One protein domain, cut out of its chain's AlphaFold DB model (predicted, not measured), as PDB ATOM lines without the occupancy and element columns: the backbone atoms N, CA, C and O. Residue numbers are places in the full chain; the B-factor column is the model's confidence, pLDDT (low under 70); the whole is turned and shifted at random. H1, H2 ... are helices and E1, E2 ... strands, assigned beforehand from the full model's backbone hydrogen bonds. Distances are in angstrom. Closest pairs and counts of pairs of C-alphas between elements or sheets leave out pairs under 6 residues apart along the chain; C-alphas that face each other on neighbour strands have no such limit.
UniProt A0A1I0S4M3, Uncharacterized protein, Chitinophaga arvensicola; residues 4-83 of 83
ATOM      1  N   ARG A   4     -11.341  -2.988   8.237       96.25
ATOM      2  CA  ARG A   4     -12.100  -2.990   6.985       96.25
ATOM      3  C   ARG A   4     -12.221  -4.423   6.501       96.25
ATOM      4  O   ARG A   4     -11.246  -5.168   6.567       96.25
ATOM      5  N   ILE A   5     -13.384  -4.798   5.997       97.62
ATOM      6  CA  ILE A   5     -13.570  -6.043   5.263       97.62
ATOM      7  C   ILE A   5     -13.917  -5.687   3.830       97.62
ATOM      8  O   ILE A   5     -14.854  -4.928   3.599       97.62
ATOM      9  N   ASP A   6     -13.173  -6.242   2.884       97.94
ATOM     10  CA  ASP A   6     -13.440  -6.106   1.457       97.94
ATOM     11  C   ASP A   6     -13.789  -7.468   0.874       97.94
ATOM     12  O   ASP A   6     -13.058  -8.437   1.068       97.94
ATOM     13  N   PHE A   7     -14.876  -7.535   0.117       97.88
ATOM     14  CA  PHE A   7     -15.226  -8.691  -0.691       97.88
ATOM     15  C   PHE A   7     -14.939  -8.384  -2.159       97.88
ATOM     16  O   PHE A   7     -15.465  -7.426  -2.728       97.88
ATOM     17  N   SER A   8     -14.101  -9.202  -2.779       98.06
ATOM     18  CA  SER A   8     -13.610  -9.027  -4.142       98.06
ATOM     19  C   SER A   8     -13.931 -10.241  -5.007       98.06
ATOM     20  O   SER A   8     -13.888 -11.382  -4.547       98.06
ATOM     21  N   GLY A   9     -14.277  -9.988  -6.263       97.25
ATOM     22  CA  GLY A   9     -14.508 -11.001  -7.283       97.25
ATOM     23  C   GLY A   9     -13.286 -11.252  -8.174       97.25
ATOM     24  O   GLY A   9     -12.202 -10.708  -7.928       97.25
ATOM     25  N   PRO A  10     -13.471 -12.035  -9.257       96.00
ATOM     26  CA  PRO A  10     -12.409 -12.385 -10.193       96.00
ATOM     27  C   PRO A  10     -11.619 -11.162 -10.671       96.00
ATOM     28  O   PRO A  10     -12.193 -10.146 -11.061       96.00
ATOM     29  N   GLY A  11     -10.288 -11.269 -10.656       93.75
ATOM     30  CA  GLY A  11      -9.401 -10.164 -11.037       93.75
ATOM     31  C   GLY A  11      -9.278  -9.059  -9.982       93.75
ATOM     32  O   GLY A  11      -8.911  -7.941 -10.334       93.75
ATOM     33  N   ASN A  12      -9.565  -9.360  -8.708       91.00
ATOM     34  CA  ASN A  12      -9.549  -8.414  -7.583       91.00
ATOM     35  C   ASN A  12     -10.534  -7.245  -7.758       91.00
ATOM     36  O   ASN A  12     -10.284  -6.133  -7.291       91.00
ATOM     37  N   HIS A  13     -11.653  -7.472  -8.448       96.94
ATOM     38  CA  HIS A  13     -12.694  -6.459  -8.573       96.94
ATOM     39  C   HIS A  13     -13.425  -6.317  -7.236       96.94
ATOM     40  O   HIS A  13     -14.100  -7.250  -6.813       96.94
ATOM     41  N   LEU A  14     -13.275  -5.176  -6.559       97.56
ATOM     42  CA  LEU A  14     -13.976  -4.905  -5.304       97.56
ATOM     43  C   LEU A  14     -15.492  -4.876  -5.547       97.56
ATOM     44  O   LEU A  14     -15.971  -4.058  -6.329       97.56
ATOM     45  N   LEU A  15     -16.222  -5.764  -4.873       97.50
ATOM     46  CA  LEU A  15     -17.680  -5.873  -4.952       97.50
ATOM     47  C   LEU A  15     -18.343  -5.188  -3.758       97.50
ATOM     48  O   LEU A  15     -19.236  -4.363  -3.938       97.50
ATOM     49  N   TYR A  16     -17.876  -5.503  -2.547       97.12
ATOM     50  CA  TYR A  16     -18.440  -5.005  -1.291       97.12
ATOM     51  C   TYR A  16     -17.324  -4.564  -0.347       97.12
ATOM     52  O   TYR A  16     -16.231  -5.126  -0.367       97.12
ATOM     53  N   SER A  17     -17.600  -3.567   0.488       97.44
ATOM     54  CA  SER A  17     -16.682  -3.115   1.533       97.44
ATOM     55  C   SER A  17     -17.473  -2.687   2.764       97.44
ATOM     56  O   SER A  17     -18.591  -2.175   2.639       97.44
ATOM     57  N   ALA A  18     -16.911  -2.922   3.944       97.25
ATOM     58  CA  ALA A  18     -17.480  -2.540   5.227       97.25
ATOM     59  C   ALA A  18     -16.366  -2.113   6.188       97.25
ATOM     60  O   ALA A  18     -15.344  -2.790   6.317       97.25
ATOM     61  N   SER A  19     -16.563  -1.000   6.892       95.69
ATOM     62  CA  SER A  19     -15.709  -0.600   8.011       95.69
ATOM     63  C   SER A  19     -16.287  -1.160   9.303       95.69
ATOM     64  O   SER A  19     -17.484  -1.098   9.514       95.69
ATOM     65  N   CYS A  20     -15.460  -1.716  10.177       94.81
ATOM     66  CA  CYS A  20     -15.884  -2.314  11.439       94.81
ATOM     67  C   CYS A  20     -15.209  -1.564  12.591       94.81
ATOM     68  O   CYS A  20     -13.979  -1.521  12.675       94.81
ATOM     69  N   GLU A  21     -15.998  -0.969  13.487       92.00
ATOM     70  CA  GLU A  21     -15.467  -0.205  14.630       92.00
ATOM     71  C   GLU A  21     -14.833  -1.099  15.707       92.00
ATOM     72  O   GLU A  21     -13.955  -0.670  16.464       92.00
ATOM     73  N   THR A  22     -15.275  -2.356  15.764       93.00
ATOM     74  CA  THR A  22     -14.812  -3.366  16.713       93.00
ATOM     75  C   THR A  22     -14.469  -4.665  15.992       93.00
ATOM     76  O   THR A  22     -14.970  -4.933  14.901       93.00
ATOM     77  N   GLU A  23     -13.623  -5.480  16.621       92.25
ATOM     78  CA  GLU A  23     -13.293  -6.829  16.146       92.25
ATOM     79  C   GLU A  23     -14.535  -7.728  16.114       92.25
ATOM     80  O   GLU A  23     -14.784  -8.369  15.104       92.25
ATOM     81  N   ALA A  24     -15.393  -7.654  17.139       94.69
ATOM     82  CA  ALA A  24     -16.649  -8.404  17.182       94.69
ATOM     83  C   ALA A  24     -17.587  -8.079  16.002       94.69
ATOM     84  O   ALA A  24     -18.247  -8.967  15.474       94.69
ATOM     85  N   ALA A  25     -17.631  -6.817  15.556       95.31
ATOM     86  CA  ALA A  25     -18.416  -6.435  14.383       95.31
ATOM     87  C   ALA A  25     -17.832  -7.017  13.081       95.31
ATOM     88  O   ALA A  25     -18.579  -7.407  12.187       95.31
ATOM     89  N   ALA A  26     -16.501  -7.101  12.982       95.69
ATOM     90  CA  ALA A  26     -15.838  -7.752  11.858       95.69
ATOM     91  C   ALA A  26     -16.118  -9.261  11.840       95.69
ATOM     92  O   ALA A  26     -16.485  -9.801  10.797       95.69
ATOM     93  N   GLU A  27     -16.003  -9.926  12.992       95.25
ATOM     94  CA  GLU A  27     -16.317 -11.347  13.152       95.25
ATOM     95  C   GLU A  27     -17.776 -11.648  12.787       95.25
ATOM     96  O   GLU A  27     -18.017 -12.560  12.002       95.25
ATOM     97  N   GLU A  28     -18.735 -10.837  13.247       95.56
ATOM     98  CA  GLU A  28     -20.156 -10.998  12.901       95.56
ATOM     99  C   GLU A  28     -20.382 -10.967  11.379       95.56
ATOM    100  O   GLU A  28     -21.099 -11.811  10.834       95.56
ATOM    101  N   LEU A  29     -19.768 -10.012  10.669       96.25
ATOM    102  CA  LEU A  29     -19.886  -9.925   9.212       96.25
ATOM    103  C   LEU A  29     -19.223 -11.126   8.518       96.25
ATOM    104  O   LEU A  29     -19.790 -11.678   7.574       96.25
ATOM    105  N   ILE A  30     -18.049 -11.555   8.989       95.62
ATOM    106  CA  ILE A  30     -17.348 -12.734   8.460       95.62
ATOM    107  C   ILE A  30     -18.216 -13.980   8.627       95.62
ATOM    108  O   ILE A  30     -18.423 -14.708   7.659       95.62
ATOM    109  N   GLU A  31     -18.772 -14.209   9.815       94.56
ATOM    110  CA  GLU A  31     -19.631 -15.359  10.106       94.56
ATOM    111  C   GLU A  31     -20.862 -15.401   9.198       94.56
ATOM    112  O   GLU A  31     -21.209 -16.467   8.695       94.56
ATOM    113  N   GLN A  32     -21.484 -14.251   8.914       93.75
ATOM    114  CA  GLN A  32     -22.623 -14.165   7.991       93.75
ATOM    115  C   GLN A  32     -22.255 -14.524   6.543       93.75
ATOM    116  O   GLN A  32     -23.083 -15.072   5.813       93.75
ATOM    117  N   VAL A  33     -21.029 -14.226   6.113       94.00
ATOM    118  CA  VAL A  33     -20.530 -14.585   4.773       94.00
ATOM    119  C   VAL A  33     -20.128 -16.061   4.716       94.00
ATOM    120  O   VAL A  33     -20.349 -16.716   3.698       94.00
ATOM    121  N   LEU A  34     -19.567 -16.590   5.806       92.56
ATOM    122  CA  LEU A  34     -19.079 -17.968   5.933       92.56
ATOM    123  C   LEU A  34     -20.166 -18.987   6.323       92.56
ATOM    124  O   LEU A  34     -19.832 -20.126   6.645       92.56
ATOM    125  N   VAL A  35     -21.452 -18.615   6.289       86.25
ATOM    126  CA  VAL A  35     -22.570 -19.525   6.618       86.25
ATOM    127  C   VAL A  35     -22.558 -20.785   5.746       86.25
ATOM    128  O   VAL A  35     -22.884 -21.868   6.231       86.25
ATOM    129  N   ASP A  36     -22.166 -20.654   4.477       79.75
ATOM    130  CA  ASP A  36     -22.046 -21.769   3.542       79.75
ATOM    131  C   ASP A  36     -20.573 -22.133   3.292       79.75
ATOM    132  O   ASP A  36     -19.720 -21.266   3.097       79.75
ATOM    133  N   ASP A  37     -20.276 -23.435   3.214       78.62
ATOM    134  CA  ASP A  37     -18.921 -23.935   2.947       78.62
ATOM    135  C   ASP A  37     -18.570 -23.844   1.453       78.62
ATOM    136  O   ASP A  37     -18.712 -24.793   0.679       78.62
ATOM    137  N   TRP A  38     -18.204 -22.638   1.017       88.44
ATOM    138  CA  TRP A  38     -17.786 -22.332  -0.359       88.44
ATOM    139  C   TRP A  38     -16.275 -22.091  -0.452       88.44
ATOM    140  O   TRP A  38     -15.794 -21.512  -1.434       88.44
ATOM    141  N   TYR A  39     -15.539 -22.520   0.577       90.56
ATOM    142  CA  TYR A  39     -14.101 -22.335   0.685       90.56
ATOM    143  C   TYR A  39     -13.369 -22.999  -0.484       90.56
ATOM    144  O   TYR A  39     -13.577 -24.169  -0.810       90.56
ATOM    145  N   ASP A  40     -12.482 -22.233  -1.110       94.00
ATOM    146  CA  ASP A  40     -11.570 -22.709  -2.143       94.00
ATOM    147  C   ASP A  40     -10.305 -21.856  -2.095       94.00
ATOM    148  O   ASP A  40     -10.336 -20.675  -2.432       94.00
ATOM    149  N   GLU A  41      -9.180 -22.452  -1.706       91.31
ATOM    150  CA  GLU A  41      -7.880 -21.775  -1.603       91.31
ATOM    151  C   GLU A  41      -7.406 -21.125  -2.919       91.31
ATOM    152  O   GLU A  41      -6.593 -20.198  -2.899       91.31
ATOM    153  N   ASN A  42      -7.922 -21.575  -4.066       92.88
ATOM    154  CA  ASN A  42      -7.618 -21.042  -5.396       92.88
ATOM    155  C   ASN A  42      -8.834 -20.365  -6.041       92.88
ATOM    156  O   ASN A  42      -8.800 -20.014  -7.224       92.88
ATOM    157  N   GLY A  43      -9.897 -20.168  -5.264       94.56
ATOM    158  CA  GLY A  43     -11.122 -19.529  -5.693       94.56
ATOM    159  C   GLY A  43     -10.885 -18.097  -6.193       94.56
ATOM    160  O   GLY A  43     -10.048 -17.378  -5.641       94.56
ATOM    161  N   PRO A  44     -11.602 -17.655  -7.243       96.38
ATOM    162  CA  PRO A  44     -11.396 -16.334  -7.825       96.38
ATOM    163  C   PRO A  44     -12.048 -15.205  -7.011       96.38
ATOM    164  O   PRO A  44     -11.878 -14.042  -7.370       96.38
ATOM    165  N   TYR A  45     -12.792 -15.531  -5.951       97.38
ATOM    166  CA  TYR A  45     -13.388 -14.573  -5.021       97.38
ATOM    167  C   TYR A  45     -12.606 -14.569  -3.711       97.38
ATOM    168  O   TYR A  45     -12.154 -15.621  -3.255       97.38
ATOM    169  N   ALA A  46     -12.479 -13.404  -3.084       97.38
ATOM    170  CA  ALA A  46     -11.775 -13.265  -1.818       97.38
ATOM    171  C   ALA A  46     -12.442 -12.250  -0.889       97.38
ATOM    172  O   ALA A  46     -12.787 -11.150  -1.318       97.38
ATOM    173  N   MET A  47     -12.556 -12.607   0.391       97.19
ATOM    174  CA  MET A  47     -12.904 -11.698   1.480       97.19
ATOM    175  C   MET A  47     -11.646 -11.404   2.295       97.19
ATOM    176  O   MET A  47     -11.091 -12.301   2.931       97.19
ATOM    177  N   SER A  48     -11.195 -10.157   2.266       97.38
ATOM    178  CA  SER A  48      -9.981  -9.695   2.933       97.38
ATOM    179  C   SER A  48     -10.344  -8.867   4.155       97.38
ATOM    180  O   SER A  48     -11.072  -7.883   4.043       97.38
ATOM    181  N   TRP A  49      -9.809  -9.241   5.312       97.25
ATOM    182  CA  TRP A  49      -9.962  -8.503   6.559       97.25
ATOM    183  C   TRP A  49      -8.680  -7.724   6.856       97.25
ATOM    184  O   TRP A  49      -7.599  -8.307   6.945       97.25
ATOM    185  N   TYR A  50      -8.798  -6.408   6.998       96.25
ATOM    186  CA  TYR A  50      -7.701  -5.477   7.240       96.25
ATOM    187  C   TYR A  50      -7.823  -4.837   8.621       96.25
ATOM    188  O   TYR A  50      -8.879  -4.314   8.963       96.25
ATOM    189  N   SER A  51      -6.729  -4.776   9.374       94.00
ATOM    190  CA  SER A  51      -6.579  -3.831  10.481       94.00
ATOM    191  C   SER A  51      -6.313  -2.448   9.914       94.00
ATOM    192  O   SER A  51      -5.369  -2.287   9.140       94.00
ATOM    193  N   THR A  52      -7.075  -1.449  10.346       90.38
ATOM    194  CA  THR A  52      -6.868  -0.043   9.968       90.38
ATOM    195  C   THR A  52      -6.243   0.755  11.119       90.38
ATOM    196  O   THR A  52      -6.524   1.937  11.308       90.38
ATOM    197  N   SER A  53      -5.443   0.103  11.968       84.31
ATOM    198  CA  SER A  53      -4.752   0.766  13.078       84.31
ATOM    199  C   SER A  53      -3.548   1.577  12.579       84.31
ATOM    200  O   SER A  53      -2.535   0.996  12.194       84.31
ATOM    201  N   GLY A  54      -3.624   2.908  12.659       76.50
ATOM    202  CA  GLY A  54      -2.542   3.808  12.242       76.50
ATOM    203  C   GLY A  54      -2.614   4.175  10.756       76.50
ATOM    204  O   GLY A  54      -3.694   4.177  10.177       76.50
ATOM    205  N   ASP A  55      -1.471   4.498  10.146       78.56
ATOM    206  CA  ASP A  55      -1.408   5.021   8.768       78.56
ATOM    207  C   ASP A  55      -1.392   3.932   7.678       78.56
ATOM    208  O   ASP A  55      -1.319   4.240   6.487       78.56
ATOM    209  N   THR A  56      -1.416   2.651   8.057       83.69
ATOM    210  CA  THR A  56      -1.271   1.531   7.119       83.69
ATOM    211  C   THR A  56      -2.286   0.433   7.380       83.69
ATOM    212  O   THR A  56      -2.359  -0.092   8.492       83.69
ATOM    213  N   ASP A  57      -2.975   0.018   6.319       90.12
ATOM    214  CA  ASP A  57      -3.817  -1.171   6.334       90.12
ATOM    215  C   ASP A  57      -2.946  -2.430   6.398       90.12
ATOM    216  O   ASP A  57      -2.105  -2.673   5.526       90.12
ATOM    217  N   VAL A  58      -3.167  -3.259   7.414       93.12
ATOM    218  CA  VAL A  58      -2.490  -4.553   7.568       93.12
ATOM    219  C   VAL A  58      -3.496  -5.662   7.318       93.12
ATOM    220  O   VAL A  58      -4.520  -5.725   7.988       93.12
ATOM    221  N   VAL A  59      -3.204  -6.560   6.377       95.12
ATOM    222  CA  VAL A  59      -4.046  -7.741   6.138       95.12
ATOM    223  C   VAL A  59      -3.966  -8.671   7.350       95.12
ATOM    224  O   VAL A  59      -2.889  -9.165   7.681       95.12
ATOM    225  N   ILE A  60      -5.108  -8.914   7.986       94.81
ATOM    226  CA  ILE A  60      -5.277  -9.871   9.085       94.81
ATOM    227  C   ILE A  60      -5.516 -11.268   8.511       94.81
ATOM    228  O   ILE A  60      -4.844 -12.225   8.892       94.81
ATOM    229  N   HIS A  61      -6.471 -11.388   7.585       95.88
ATOM    230  CA  HIS A  61      -6.866 -12.670   7.007       95.88
ATOM    231  C   HIS A  61      -7.432 -12.505   5.594       95.88
ATOM    232  O   HIS A  61      -7.981 -11.454   5.259       95.88
ATOM    233  N   ILE A  62      -7.323 -13.555   4.778       95.88
ATOM    234  CA  ILE A  62      -7.955 -13.637   3.458       95.88
ATOM    235  C   ILE A  62      -8.678 -14.979   3.353       95.88
ATOM    236  O   ILE A  62      -8.039 -16.028   3.360       95.88
ATOM    237  N   TYR A  63      -9.996 -14.931   3.198       95.44
ATOM    238  CA  TYR A  63     -10.824 -16.084   2.855       95.44
ATOM    239  C   TYR A  63     -10.991 -16.133   1.341       95.44
ATOM    240  O   TYR A  63     -11.225 -15.092   0.727       95.44
ATOM    241  N   ARG A  64     -10.885 -17.313   0.730       96.31
ATOM    242  CA  ARG A  64     -11.083 -17.488  -0.713       96.31
ATOM    243  C   ARG A  64     -12.234 -18.434  -1.006       96.31
ATOM    244  O   ARG A  64     -12.456 -19.395  -0.269       96.31
ATOM    245  N   PHE A  65     -12.951 -18.141  -2.087       95.94
ATOM    246  CA  PHE A  65     -14.186 -18.826  -2.446       95.94
ATOM    247  C   PHE A  65     -14.239 -19.155  -3.929       95.94
ATOM    248  O   PHE A  65     -13.861 -18.347  -4.787       95.94
ATOM    249  N   ARG A  66     -14.784 -20.331  -4.245       95.44
ATOM    250  CA  ARG A  66     -14.965 -20.789  -5.631       95.44
ATOM    251  C   ARG A  66     -15.918 -19.888  -6.426       95.44
ATOM    252  O   ARG A  66     -15.787 -19.746  -7.640       95.44
ATOM    253  N   GLN A  67     -16.896 -19.315  -5.736       94.88
ATOM    254  CA  GLN A  67     -17.952 -18.440  -6.245       94.88
ATOM    255  C   GLN A  67     -18.343 -17.446  -5.143       94.88
ATOM    256  O   GLN A  67     -18.003 -17.663  -3.984       94.88
ATOM    257  N   GLU A  68     -19.048 -16.370  -5.490       95.25
ATOM    258  CA  GLU A  68     -19.596 -15.428  -4.506       95.25
ATOM    259  C   GLU A  68     -20.605 -16.133  -3.577       95.25
ATOM    260  O   GLU A  68     -21.624 -16.601  -4.088       95.25
ATOM    261  N   PRO A  69     -20.371 -16.214  -2.249       94.31
ATOM    262  CA  PRO A  69     -21.307 -16.848  -1.326       94.31
ATOM    263  C   PRO A  69     -22.716 -16.231  -1.411       94.31
ATOM    264  O   PRO A  69     -22.828 -15.005  -1.514       94.31
ATOM    265  N   PRO A  70     -23.802 -17.026  -1.310       90.50
ATOM    266  CA  PRO A  70     -25.172 -16.561  -1.561       90.50
ATOM    267  C   PRO A  70     -25.605 -15.364  -0.710       90.50
ATOM    268  O   PRO A  70     -26.408 -14.541  -1.153       90.50
ATOM    269  N   TYR A  71     -25.074 -15.264   0.508       90.62
ATOM    270  CA  TYR A  71     -25.420 -14.222   1.471       90.62
ATOM    271  C   TYR A  71     -24.387 -13.100   1.563       90.62
ATOM    272  O   TYR A  71     -24.622 -12.152   2.306       90.62
ATOM    273  N   ALA A  72     -23.291 -13.147   0.794       94.38
ATOM    274  CA  ALA A  72     -22.225 -12.150   0.887       94.38
ATOM    275  C   ALA A  72     -22.766 -10.733   0.668       94.38
ATOM    276  O   ALA A  72     -22.618  -9.864   1.523       94.38
ATOM    277  N   ARG A  73     -23.501 -10.515  -0.424       95.50
ATOM    278  CA  ARG A  73     -24.111  -9.216  -0.716       95.50
ATOM    279  C   ARG A  73     -25.013  -8.708   0.413       95.50
ATOM    280  O   ARG A  73     -24.855  -7.579   0.869       95.50
ATOM    281  N   ILE A  74     -25.962  -9.539   0.851       95.38
ATOM    282  CA  ILE A  74     -26.966  -9.154   1.853       95.38
ATOM    283  C   ILE A  74     -26.307  -8.903   3.212       95.38
ATOM    284  O   ILE A  74     -26.714  -7.972   3.904       95.38
ATOM    285  N   ALA A  75     -25.288  -9.684   3.583       95.56
ATOM    286  CA  ALA A  75     -24.527  -9.495   4.815       95.56
ATOM    287  C   ALA A  75     -23.867  -8.109   4.845       95.56
ATOM    288  O   ALA A  75     -24.082  -7.347   5.785       95.56
ATOM    289  N   PHE A  76     -23.164  -7.727   3.772       97.38
ATOM    290  CA  PHE A  76     -22.536  -6.406   3.661       97.38
ATOM    291  C   PHE A  76     -23.558  -5.260   3.612       97.38
ATOM    292  O   PHE A  76     -23.395  -4.267   4.320       97.38
ATOM    293  N   GLU A  77     -24.622  -5.380   2.809       96.12
ATOM    294  CA  GLU A  77     -25.687  -4.365   2.730       96.12
ATOM    295  C   GLU A  77     -26.364  -4.159   4.096       96.12
ATOM    296  O   GLU A  77     -26.545  -3.027   4.549       96.12
ATOM    297  N   THR A  78     -26.690  -5.255   4.785       95.50
ATOM    298  CA  THR A  78     -27.337  -5.225   6.101       95.50
ATOM    299  C   THR A  78     -26.407  -4.641   7.155       95.50
ATOM    300  O   THR A  78     -26.832  -3.776   7.919       95.50
ATOM    301  N   PHE A  79     -25.148  -5.076   7.191       96.25
ATOM    302  CA  PHE A  79     -24.151  -4.584   8.136       96.25
ATOM    303  C   PHE A  79     -23.940  -3.073   7.992       96.25
ATOM    304  O   PHE A  79     -24.087  -2.341   8.968       96.25
ATOM    305  N   ASN A  80     -23.719  -2.591   6.766       94.94
ATOM    306  CA  ASN A  80     -23.517  -1.167   6.492       94.94
ATOM    307  C   ASN A  80     -24.751  -0.307   6.810       94.94
ATOM    308  O   ASN A  80     -24.607   0.869   7.120       94.94
ATOM    309  N   SER A  81     -25.964  -0.867   6.745       93.94
ATOM    310  CA  SER A  81     -27.194  -0.137   7.092       93.94
ATOM    311  C   SER A  81     -27.427   0.045   8.598       93.94
ATOM    312  O   SER A  81     -28.291   0.829   8.987       93.94
ATOM    313  N   ARG A  82     -26.713  -0.718   9.440       89.44
ATOM    314  CA  ARG A  82     -26.863  -0.719  10.906       89.44
ATOM    315  C   ARG A  82     -25.852   0.180  11.623       89.44
ATOM    316  O   ARG A  82     -25.990   0.352  12.833       89.44
ATOM    317  N   GLN A  83     -24.850   0.680  10.904       74.31
ATOM    318  CA  GLN A  83     -23.865   1.635  11.412       74.31
ATOM    319  C   GLN A  83     -24.418   3.057  11.376       74.31
ATOM    320  O   GLN A  83     -24.126   3.812  12.327       74.31
TER     321      GLN A  83
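What this domain is: This is residues 4 to 83 of the 83 residues of an uncharacterized protein of Chitinophaga arvensicola (UniProt A0A1I0S4M3). Look for a twisted sheet of four strands with two helices, H1 and H2, side by side over one face; the other face is bare. These are two layers, helices on one face of a sheet. The printed part has 80 residues, with named elements in the order E1, E2, H1, E3, E4, H2, and the sheet runs E2 E1 E3 E4, all antiparallel. The class is mixed, helices and strands; the whole is compact, with a radius of gyration of the C-alphas of 11.9 A and spans of 32 by 26 by 18 A.

Where its parts are: Find C-alpha 4 at (-12.100, -2.990, 6.985), where E1, residues 4 to 9, begins its 16.5 A. E2, residues 13 to 20, runs 20.7 A and bends by 53 degrees at residue 16. H1, residues 23 to 33, spans 15.6 A. E3, residues 45 to 51, spans 20.1 A, and E4, residues 58 to 65, 21.0 A. H2, residues 72 to 81, runs 14.4 A to C-alpha 81 at (-27.194, -0.137, 7.092).

How they stand to each other: In the hairpin E1 and E2, find N 5 and O 18 2.8 A apart. Between E1 and E3, N 6 and O 48 are at 2.9 A; in the hairpin E3 and E4, N 47 and O 63 are at 2.8 A. E2, H1, E3 form a split strand-helix-strand unit, two strands running the same way with E1 between them, its crossover right-handed. H1 lies over E1 at a height over the sheet of 9.1 A, along the strands. H2 lies over E2 at 8.3 A, slantwise to the strands, at 36 degrees on the local plane; their closest C-alphas, of Ala 18 and Asn 80, are 6.3 A apart. H1 and H2 touch, closest at the C-alphas of Val 33 and Ala 72, 4.9 A, opposite ways at a steep tilt of 38 degrees. In H1 and H2 every O i to N i+4 pair is within hydrogen-bond range.

The domain as a whole: The C-alphas farthest apart, of Asp 37 and Asp 55, are 34.3 A apart. The printed part has no cut; the link H1 to E3, 11 residues, is long. No printed residue is under 70 in pLDDT.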